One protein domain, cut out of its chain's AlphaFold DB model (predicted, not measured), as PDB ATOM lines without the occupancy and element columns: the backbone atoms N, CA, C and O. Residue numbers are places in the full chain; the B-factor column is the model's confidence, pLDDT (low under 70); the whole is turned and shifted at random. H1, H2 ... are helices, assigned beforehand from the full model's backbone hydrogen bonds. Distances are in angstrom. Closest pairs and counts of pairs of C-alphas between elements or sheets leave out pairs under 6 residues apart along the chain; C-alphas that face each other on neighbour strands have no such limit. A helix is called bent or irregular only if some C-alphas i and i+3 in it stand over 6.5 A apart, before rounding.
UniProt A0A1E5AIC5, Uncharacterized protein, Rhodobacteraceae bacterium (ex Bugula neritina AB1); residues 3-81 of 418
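Overview. This is residues 3 to 81 of the 418 residues of an uncharacterized protein of Rhodobacteraceae bacterium (ex Bugula neritina AB1) (UniProt A0A1E5AIC5). Three short helices, H3, H4 and H5, lie side by side in a triangle, with H2 packed on H4; the longest helix, H1, is an arm at one end whose residues 12 to 17 stick out. Residues 18 to 29 loop from the arm's end to H2. The 79 printed residues have five named helices, H1 to H5 in order, and no named strand: all helix. The whole is elongated, 39 by 25 by 18 A, and only just loose, close to compact, with a radius of gyration of the C-alphas of 14.0 A.

Arrangement. H1, residues 3 to 17, touches no helix; it is close but not clearly touching to H2, residues 30 to 36, with C-alphas of Leu 11 and Val 36 closest at 7.2 A. Their lines are only just about perpendicular, at 70.2 degrees. H2 touches H4, residues 48 to 57, at a steep tilt of 52 degrees, the same way; the closest C-alphas, of Asp 34 and Tyr 54, are 5.8 A apart. H3, residues 39 to 44, touches H5, residues 73 to 79, at a shallow tilt of 19 degrees, the same way, with C-alphas of Lys 43 and Leu 73 closest at 6.4 A. Every O i to N i+4 pair is within hydrogen-bond range in H4 and H5, against 10 of 11 in H1, 1 of 3 in H2 and 0 of 2 in H3; O i to N i+3 pairs within range are 3 of 4 in H2 and 1 of 3 in H3.

Along the chain. H1 is 23.5 A long from C-alpha 3 at (332.837, 606.174, 465.796), and H4 14.4 A. H1 and H3 are irregular: C-alphas 3 and 6 are 8.5 A apart, C-alphas 41 and 44 7.1 A. H5 ends with C-alpha 79 at (311.841, 616.262, 465.283).

Size, cuts and confidence. The C-alphas of Asp 24 and Lys 69, the two farthest apart, are 42.2 A apart. The printed part has no cut; the links H1 to H2 and H4 to H5 are long. No printed residue is under pLDDT 70.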
ATOM      1  N   LYS A   3     333.299 606.044 467.196       96.75
ATOM      2  CA  LYS A   3     332.837 606.174 465.796       96.75
ATOM      3  C   LYS A   3     333.511 607.288 464.981       96.75
ATOM      4  O   LYS A   3     333.299 607.338 463.780       96.75
ATOM      5  N   GLU A   4     334.244 608.179 465.636       97.56
ATOM      6  CA  GLU A   4     334.922 609.345 465.050       97.56
ATOM      7  C   GLU A   4     336.428 609.281 465.347       97.56
ATOM      8  O   GLU A   4     337.070 610.306 465.568       97.56
ATOM      9  N   GLU A   5     336.980 608.068 465.437       97.94
ATOM     10  CA  GLU A   5     338.367 607.821 465.842       97.94
ATOM     11  C   GLU A   5     339.368 608.629 465.012       97.94
ATOM     12  O   GLU A   5     340.229 609.284 465.587       97.94
ATOM     13  N   ALA A   6     339.210 608.660 463.686       97.31
ATOM     14  CA  ALA A   6     340.106 609.399 462.797       97.31
ATOM     15  C   ALA A   6     340.139 610.907 463.117       97.31
ATOM     16  O   ALA A   6     341.212 611.473 463.305       97.31
ATOM     17  N   ALA A   7     338.967 611.540 463.252       95.88
ATOM     18  CA  ALA A   7     338.866 612.966 463.565       95.88
ATOM     19  C   ALA A   7     339.429 613.293 464.960       95.88
ATOM     20  O   ALA A   7     340.076 614.318 465.163       95.88
ATOM     21  N   LEU A   8     339.206 612.409 465.936       97.25
ATOM     22  CA  LEU A   8     339.731 612.598 467.288       97.25
ATOM     23  C   LEU A   8     341.228 612.320 467.383       97.25
ATOM     24  O   LEU A   8     341.901 612.966 468.177       97.25
ATOM     25  N   SER A   9     341.757 611.396 466.583       97.75
ATOM     26  CA  SER A   9     343.195 611.142 466.497       97.75
ATOM     27  C   SER A   9     343.928 612.391 466.015       97.75
ATOM     28  O   SER A   9     344.876 612.826 466.664       97.75
ATOM     29  N   GLU A  10     343.411 613.046 464.972       97.00
ATOM     30  CA  GLU A  10     343.937 614.327 464.499       97.00
ATOM     31  C   GLU A  10     343.867 615.411 465.585       97.00
ATOM     32  O   GLU A  10     344.866 616.076 465.867       97.00
ATOM     33  N   LEU A  11     342.717 615.549 466.256       96.12
ATOM     34  CA  LEU A  11     342.553 616.488 467.368       96.12
ATOM     35  C   LEU A  11     343.576 616.233 468.490       96.12
ATOM     36  O   LEU A  11     344.160 617.173 469.032       96.12
ATOM     37  N   HIS A  12     343.829 614.967 468.824       96.69
ATOM     38  CA  HIS A  12     344.833 614.583 469.812       96.69
ATOM     39  C   HIS A  12     346.258 614.902 469.353       96.69
ATOM     40  O   HIS A  12     347.039 615.403 470.162       96.69
ATOM     41  N   SER A  13     346.601 614.684 468.081       97.31
ATOM     42  CA  SER A  13     347.911 615.059 467.536       97.31
ATOM     43  C   SER A  13     348.170 616.563 467.655       97.31
ATOM     44  O   SER A  13     349.252 616.958 468.091       97.31
ATOM     45  N   ARG A  14     347.165 617.398 467.359       95.12
ATOM     46  CA  ARG A  14     347.236 618.863 467.532       95.12
ATOM     47  C   ARG A  14     347.368 619.278 468.998       95.12
ATOM     48  O   ARG A  14     348.103 620.199 469.347       95.12
ATOM     49  N   ASN A  15     346.697 618.558 469.893       95.00
ATOM     50  CA  ASN A  15     346.853 618.785 471.325       95.00
ATOM     51  C   ASN A  15     348.278 618.464 471.810       95.00
ATOM     52  O   ASN A  15     348.871 619.251 472.545       95.00
ATOM     53  N   ILE A  16     348.856 617.343 471.362       95.75
ATOM     54  CA  ILE A  16     350.220 616.922 471.722       95.75
ATOM     55  C   ILE A  16     351.269 617.894 471.165       95.75
ATOM     56  O   ILE A  16     352.213 618.242 471.876       95.75
ATOM     57  N   SER A  17     351.093 618.378 469.928       95.88
ATOM     58  CA  SER A  17     351.993 619.379 469.332       95.88
ATOM     59  C   SER A  17     351.957 620.717 470.080       95.88
ATOM     60  O   SER A  17     352.916 621.488 470.039       95.88
ATOM     61  N   GLY A  18     350.887 620.965 470.839       93.62
ATOM     62  CA  GLY A  18     350.703 622.172 471.626       93.62
ATOM     63  C   GLY A  18     349.996 623.297 470.884       93.62
ATOM     64  O   GLY A  18     350.078 624.438 471.327       93.62
ATOM     65  N   GLU A  19     349.280 622.987 469.804       93.12
ATOM     66  CA  GLU A  19     348.487 623.956 469.041       93.12
ATOM     67  C   GLU A  19     347.452 624.683 469.925       93.12
ATOM     68  O   GLU A  19     347.203 625.870 469.740       93.12
ATOM     69  N   PHE A  20     346.930 624.011 470.960       89.56
ATOM     70  CA  PHE A  20     345.950 624.563 471.908       89.56
ATOM     71  C   PHE A  20     346.559 625.231 473.158       89.56
ATOM     72  O   PHE A  20     345.837 625.558 474.100       89.56
ATOM     73  N   LYS A  21     347.886 625.428 473.229       79.19
ATOM     74  CA  LYS A  21     348.566 625.952 474.437       79.19
ATOM     75  C   LYS A  21     348.353 627.448 474.692       79.19
ATOM     76  O   LYS A  21     348.742 627.926 475.751       79.19
ATOM     77  N   ASN A  22     347.716 628.171 473.774       76.31
ATOM     78  CA  ASN A  22     347.515 629.621 473.877       76.31
ATOM     79  C   ASN A  22     346.331 630.033 474.775       76.31
ATOM     80  O   ASN A  22     345.924 631.191 474.748       76.31
ATOM     81  N   HIS A  23     345.766 629.110 475.556       80.38
ATOM     82  CA  HIS A  23     344.685 629.415 476.493       80.38
ATOM     83  C   HIS A  23     345.194 629.410 477.928       80.38
ATOM     84  O   HIS A  23     345.761 628.413 478.376       80.38
ATOM     85  N   ASP A  24     344.891 630.484 478.659       80.75
ATOM     86  CA  ASP A  24     345.315 630.728 480.047       80.75
ATOM     87  C   ASP A  24     345.018 629.564 481.008       80.75
ATOM     88  O   ASP A  24     345.685 629.406 482.026       80.75
ATOM     89  N   LEU A  25     344.016 628.738 480.687       83.00
ATOM     90  CA  LEU A  25     343.539 627.641 481.531       83.00
ATOM     91  C   LEU A  25     343.803 626.244 480.956       83.00
ATOM     92  O   LEU A  25     343.300 625.270 481.506       83.00
ATOM     93  N   HIS A  26     344.517 626.118 479.832       86.25
ATOM     94  CA  HIS A  26     344.623 624.853 479.084       86.25
ATOM     95  C   HIS A  26     343.259 624.237 478.703       86.25
ATOM     96  O   HIS A  26     343.152 623.039 478.436       86.25
ATOM     97  N   VAL A  27     342.208 625.060 478.667       91.88
ATOM     98  CA  VAL A  27     340.853 624.692 478.256       91.88
ATOM     99  C   VAL A  27     340.543 625.411 476.953       91.88
ATOM    100  O   VAL A  27     340.627 626.636 476.879       91.88
ATOM    101  N   ILE A  28     340.160 624.645 475.933       92.75
ATOM    102  CA  ILE A  28     339.758 625.189 474.634       92.75
ATOM    103  C   ILE A  28     338.376 625.842 474.790       92.75
ATOM    104  O   ILE A  28     337.436 625.176 475.246       92.75
ATOM    105  N   PRO A  29     338.200 627.120 474.413       93.25
ATOM    106  CA  PRO A  29     336.907 627.780 474.504       93.25
ATOM    107  C   PRO A  29     335.904 627.142 473.538       93.25
ATOM    108  O   PRO A  29     336.256 626.663 472.461       93.25
ATOM    109  N   GLN A  30     334.614 627.187 473.885       93.94
ATOM    110  CA  GLN A  30     333.557 626.512 473.119       93.94
ATOM    111  C   GLN A  30     333.568 626.864 471.621       93.94
ATOM    112  O   GLN A  30     333.340 625.996 470.787       93.94
ATOM    113  N   LYS A  31     333.839 628.129 471.279       94.00
ATOM    114  CA  LYS A  31     333.869 628.602 469.889       94.00
ATOM    115  C   LYS A  31     334.958 627.910 469.059       94.00
ATOM    116  O   LYS A  31     334.735 627.630 467.889       94.00
ATOM    117  N   GLU A  32     336.110 627.633 469.661       94.06
ATOM    118  CA  GLU A  32     337.212 626.924 469.002       94.06
ATOM    119  C   GLU A  32     336.970 625.417 468.999       94.06
ATOM    120  O   GLU A  32     337.178 624.761 467.982       94.06
ATOM    121  N   ALA A  33     336.413 624.881 470.091       95.19
ATOM    122  CA  ALA A  33     335.974 623.491 470.147       95.19
ATOM    123  C   ALA A  33     334.944 623.179 469.044       95.19
ATOM    124  O   ALA A  33     334.998 622.123 468.421       95.19
ATOM    125  N   ASP A  34     334.034 624.111 468.753       96.38
ATOM    126  CA  ASP A  34     333.046 623.965 467.684       96.38
ATOM    127  C   ASP A  34     333.683 623.810 466.302       96.38
ATOM    128  O   ASP A  34     333.137 623.075 465.487       96.38
ATOM    129  N   ALA A  35     334.835 624.433 466.043       95.38
ATOM    130  CA  ALA A  35     335.525 624.341 464.755       95.38
ATOM    131  C   ALA A  35     336.226 622.989 464.531       95.38
ATOM    132  O   ALA A  35     336.513 622.625 463.393       95.38
ATOM    133  N   VAL A  36     336.519 622.249 465.606       95.75
ATOM    134  CA  VAL A  36     337.263 620.979 465.537       95.75
ATOM    135  C   VAL A  36     336.400 619.754 465.839       95.75
ATOM    136  O   VAL A  36     336.759 618.635 465.476       95.75
ATOM    137  N   LEU A  37     335.261 619.930 466.514       97.06
ATOM    138  CA  LEU A  37     334.394 618.818 466.890       97.06
ATOM    139  C   LEU A  37     333.513 618.353 465.719       97.06
ATOM    140  O   LEU A  37     332.834 619.163 465.078       97.06
ATOM    141  N   PRO A  38     333.420 617.032 465.479       97.69
ATOM    142  CA  PRO A  38     332.603 616.499 464.399       97.69
ATOM    143  C   PRO A  38     331.105 616.662 464.687       97.69
ATOM    144  O   PRO A  38     330.640 616.554 465.827       97.69
ATOM    145  N   ALA A  39     330.316 616.813 463.619       98.12
ATOM    146  CA  ALA A  39     328.867 617.034 463.669       98.12
ATOM    147  C   ALA A  39     328.112 615.968 464.475       98.12
ATOM    148  O   ALA A  39     327.045 616.213 465.048       98.12
ATOM    149  N   SER A  40     328.668 614.758 464.569       97.75
ATOM    150  CA  SER A  40     328.053 613.668 465.308       97.75
ATOM    151  C   SER A  40     327.954 613.904 466.818       97.75
ATOM    152  O   SER A  40     327.071 613.315 467.448       97.75
ATOM    153  N   PHE A  41     328.777 614.793 467.382       98.12
ATOM    154  CA  PHE A  41     328.715 615.192 468.790       98.12
ATOM    155  C   PHE A  41     327.542 616.139 469.062       98.12
ATOM    156  O   PHE A  41     326.990 616.147 470.160       98.12
ATOM    157  N   MET A  42     327.071 616.863 468.042       98.38
ATOM    158  CA  MET A  42     325.954 617.804 468.163       98.38
ATOM    159  C   MET A  42     324.577 617.158 467.999       98.38
ATOM    160  O   MET A  42     323.554 617.823 468.161       98.38
ATOM    161  N   LYS A  43     324.508 615.837 467.771       98.25
ATOM    162  CA  LYS A  43     323.229 615.110 467.662       98.25
ATOM    163  C   LYS A  43     322.334 615.322 468.878       98.25
ATOM    164  O   LYS A  43     321.122 615.270 468.738       98.25
ATOM    165  N   HIS A  44     322.893 615.518 470.064       98.38
ATOM    166  CA  HIS A  44     322.118 615.654 471.297       98.38
ATOM    167  C   HIS A  44     322.119 617.077 471.867       98.38
ATOM    168  O   HIS A  44     321.782 617.260 473.033       98.38
ATOM    169  N   ALA A  45     322.452 618.085 471.049       98.12
ATOM    170  CA  ALA A  45     322.388 619.484 471.456       98.12
ATOM    171  C   ALA A  45     320.964 619.857 471.909       98.12
ATOM    172  O   ALA A  45     320.019 619.870 471.115       98.12
ATOM    173  N   GLN A  46     320.816 620.152 473.205       97.88
ATOM    174  CA  GLN A  46     319.520 620.453 473.823       97.88
ATOM    175  C   GLN A  46     318.969 621.818 473.400       97.88
ATOM    176  O   GLN A  46     317.765 621.959 473.204       97.88
ATOM    177  N   SER A  47     319.846 622.815 473.254       97.50
ATOM    178  CA  SER A  47     319.470 624.182 472.896       97.50
ATOM    179  C   SER A  47     319.511 624.391 471.376       97.50
ATOM    180  O   SER A  47     320.557 624.152 470.760       97.50
ATOM    181  N   PRO A  48     318.432 624.907 470.756       97.81
ATOM    182  CA  PRO A  48     318.446 625.313 469.350       97.81
ATOM    183  C   PRO A  48     319.513 626.368 469.052       97.81
ATOM    184  O   PRO A  48     320.225 626.274 468.057       97.81
ATOM    185  N   LYS A  49     319.697 627.327 469.970       97.94
ATOM    186  CA  LYS A  49     320.715 628.380 469.846       97.94
ATOM    187  C   LYS A  49     322.129 627.796 469.805       97.94
ATOM    188  O   LYS A  49     322.967 628.269 469.045       97.94
ATOM    189  N   ARG A  50     322.388 626.753 470.604       97.81
ATOM    190  CA  ARG A  50     323.687 626.063 470.638       97.81
ATOM    191  C   ARG A  50     323.993 625.350 469.321       97.81
ATOM    192  O   ARG A  50     325.136 625.405 468.875       97.81
ATOM    193  N   LEU A  51     322.990 624.699 468.721       98.38
ATOM    194  CA  LEU A  51     323.148 624.039 467.424       98.38
ATOM    195  C   LEU A  51     323.332 625.061 466.297       98.38
ATOM    196  O   LEU A  51     324.206 624.870 465.463       98.38
ATOM    197  N   ALA A  52     322.565 626.154 466.299       98.19
ATOM    198  CA  ALA A  52     322.717 627.227 465.317       98.19
ATOM    199  C   ALA A  52     324.144 627.800 465.324       98.19
ATOM    200  O   ALA A  52     324.792 627.820 464.285       98.19
ATOM    201  N   ALA A  53     324.684 628.124 466.507       97.81
ATOM    202  CA  ALA A  53     326.062 628.602 466.640       97.81
ATOM    203  C   ALA A  53     327.099 627.607 466.084       97.81
ATOM    204  O   ALA A  53     328.054 628.014 465.425       97.81
ATOM    205  N   TYR A  54     326.893 626.302 466.298       98.50
ATOM    206  CA  TYR A  54     327.752 625.265 465.722       98.50
ATOM    207  C   TYR A  54     327.662 625.213 464.189       98.50
ATOM    208  O   TYR A  54     328.685 625.107 463.517       98.50
ATOM    209  N   LEU A  55     326.449 625.293 463.630       98.19
ATOM    210  CA  LEU A  55     326.203 625.260 462.182       98.19
ATOM    211  C   LEU A  55     326.671 626.531 461.463       98.19
ATOM    212  O   LEU A  55     326.919 626.492 460.259       98.19
ATOM    213  N   ASP A  56     326.769 627.650 462.175       97.31
ATOM    214  CA  ASP A  56     327.363 628.887 461.669       97.31
ATOM    215  C   ASP A  56     328.891 628.783 461.614       97.31
ATOM    216  O   ASP A  56     329.499 629.215 460.638       97.31
ATOM    217  N   ALA A  57     329.504 628.153 462.622       97.12
ATOM    218  CA  ALA A  57     330.936 627.849 462.626       97.12
ATOM    219  C   ALA A  57     331.317 626.747 461.616       97.12
ATOM    220  O   ALA A  57     332.429 626.758 461.096       97.12
ATOM    221  N   ASN A  58     330.393 625.830 461.301       97.81
ATOM    222  CA  ASN A  58     330.610 624.699 460.394       97.81
ATOM    223  C   ASN A  58     329.529 624.629 459.303       97.81
ATOM    224  O   ASN A  58     328.626 623.788 459.382       97.81
ATOM    225  N   PRO A  59     329.606 625.464 458.249       98.00
ATOM    226  CA  PRO A  59     328.590 625.484 457.198       98.00
ATOM    227  C   PRO A  59     328.399 624.132 456.496       98.00
ATOM    228  O   PRO A  59     327.273 623.773 456.163       98.00
ATOM    229  N   SER A  60     329.467 623.342 456.336       97.12
ATOM    230  CA  SER A  60     329.417 621.996 455.741       97.12
ATOM    231  C   SER A  60     328.585 620.995 456.555       97.12
ATOM    232  O   SER A  60     328.063 620.032 455.997       97.12
ATOM    233  N   ALA A  61     328.412 621.225 457.861       97.94
ATOM    234  CA  ALA A  61     327.618 620.358 458.728       97.94
ATOM    235  C   ALA A  61     326.100 620.548 458.550       97.94
ATOM    236  O   ALA A  61     325.327 619.721 459.039       97.94
ATOM    237  N   ARG A  62     325.657 621.612 457.859       98.12
ATOM    238  CA  ARG A  62     324.230 621.895 457.608       98.12
ATOM    239  C   ARG A  62     323.593 620.823 456.729       98.12
ATOM    240  O   ARG A  62     322.538 620.301 457.077       98.12
ATOM    241  N   ASP A  63     324.292 620.440 455.664       98.06
ATOM    242  CA  ASP A  63     323.815 619.461 454.681       98.06
ATOM    243  C   ASP A  63     324.301 618.032 454.983       98.06
ATOM    244  O   ASP A  63     323.957 617.074 454.287       98.06
ATOM    245  N   GLN A  64     325.102 617.855 456.039       98.00
ATOM    246  CA  GLN A  64     325.652 616.555 456.398       98.00
ATOM    247  C   GLN A  64     324.565 615.616 456.942       98.00
ATOM    248  O   GLN A  64     323.917 615.872 457.961       98.00
ATOM    249  N   ILE A  65     324.438 614.451 456.305       98.31
ATOM    250  CA  ILE A  65     323.552 613.379 456.757       98.31
ATOM    251  C   ILE A  65     324.150 612.691 457.989       98.31
ATOM    252  O   ILE A  65     325.170 612.007 457.917       98.31
ATOM    253  N   ILE A  66     323.487 612.826 459.139       97.44
ATOM    254  CA  ILE A  66     324.019 612.354 460.428       97.44
ATOM    255  C   ILE A  66     323.494 610.986 460.871       97.44
ATOM    256  O   ILE A  66     323.901 610.463 461.920       97.44
ATOM    257  N   ASN A  67     322.549 610.394 460.146       95.62
ATOM    258  CA  ASN A  67     321.978 609.104 460.506       95.62
ATOM    259  C   ASN A  67     321.550 608.282 459.285       95.62
ATOM    260  O   ASN A  67     321.435 608.775 458.170       95.62
ATOM    261  N   LYS A  68     321.238 607.005 459.531       96.62
ATOM    262  CA  LYS A  68     320.736 606.077 458.503       96.62
ATOM    263  C   LYS A  68     319.345 606.447 457.961       96.62
ATOM    264  O   LYS A  68     318.867 605.779 457.055       96.62
ATOM    265  N   LYS A  69     318.674 607.447 458.545       96.75
ATOM    266  CA  LYS A  69     317.357 607.921 458.100       96.75
ATOM    267  C   LYS A  69     317.461 609.016 457.033       96.75
ATOM    268  O   LYS A  69     316.424 609.424 456.528       96.75
ATOM    269  N   GLY A  70     318.670 609.470 456.696       97.56
ATOM    270  CA  GLY A  70     318.844 610.562 455.743       97.56
ATOM    271  C   GLY A  70     318.504 611.933 456.328       97.56
ATOM    272  O   GLY A  70     318.136 612.820 455.575       97.56
ATOM    273  N   GLU A  71     318.563 612.104 457.653       98.12
ATOM    274  CA  GLU A  71     318.263 613.388 458.305       98.12
ATOM    275  C   GLU A  71     319.544 614.213 458.516       98.12
ATOM    276  O   GLU A  71     320.590 613.660 458.889       98.12
ATOM    277  N   THR A  72     319.431 615.535 458.360       98.56
ATOM    278  CA  THR A  72     320.453 616.510 458.781       98.56
ATOM    279  C   THR A  72     320.429 616.731 460.303       98.56
ATOM    280  O   THR A  72     319.557 616.217 461.020       98.56
ATOM    281  N   LEU A  73     321.385 617.504 460.836       98.44
ATOM    282  CA  LEU A  73     321.381 617.908 462.251       98.44
ATOM    283  C   LEU A  73     320.122 618.699 462.628       98.44
ATOM    284  O   LEU A  73     319.522 618.428 463.673       98.44
ATOM    285  N   GLN A  74     319.723 619.645 461.778       98.38
ATOM    286  CA  GLN A  74     318.589 620.529 462.026       98.38
ATOM    287  C   GLN A  74     317.264 619.760 461.989       98.38
ATOM    288  O   GLN A  74     316.475 619.874 462.930       98.38
ATOM    289  N   ASP A  75     317.066 618.897 460.985       98.56
ATOM    290  CA  ASP A  75     315.868 618.047 460.884       98.56
ATOM    291  C   ASP A  75     315.712 617.166 462.121       98.56
ATOM    292  O   ASP A  75     314.636 617.048 462.720       98.56
ATOM    293  N   ARG A  76     316.825 616.558 462.546       98.38
ATOM    294  CA  ARG A  76     316.836 615.689 463.714       98.38
ATOM    295  C   ARG A  76     316.543 616.468 464.995       98.38
ATOM    296  O   ARG A  76     315.847 615.928 465.855       98.38
ATOM    297  N   GLN A  77     317.088 617.676 465.163       98.44
ATOM    298  CA  GLN A  77     316.796 618.501 466.336       98.44
ATOM    299  C   GLN A  77     315.314 618.874 466.357       98.44
ATOM    300  O   GLN A  77     314.662 618.608 467.365       98.44
ATOM    301  N   GLN A  78     314.781 619.377 465.239       98.38
ATOM    302  CA  GLN A  78     313.385 619.795 465.099       98.38
ATOM    303  C   GLN A  78     312.404 618.668 465.438       98.38
ATOM    304  O   GLN A  78     311.450 618.888 466.180       98.38
ATOM    305  N   ARG A  79     312.669 617.441 464.971       98.38
ATOM    306  CA  ARG A  79     311.841 616.262 465.283       98.38
ATOM    307  C   ARG A  79     311.784 615.928 466.779       98.38
ATOM    308  O   ARG A  79     310.841 615.284 467.224       98.38
ATOM    309  N   HIS A  80     312.805 616.316 467.536       98.31
ATOM    310  CA  HIS A  80     312.924 616.053 468.971       98.31
ATOM    311  C   HIS A  80     312.670 617.303 469.822       98.31
ATOM    312  O   HIS A  80     312.959 617.291 471.016       98.31
ATOM    313  N   MET A  81     312.186 618.399 469.238       98.19
ATOM    314  CA  MET A  81     311.841 619.593 470.006       98.19
ATOM    315  C   MET A  81     310.574 619.356 470.828       98.19
ATOM    316  O   MET A  81     309.585 618.825 470.329       98.19
TER     317      MET A  81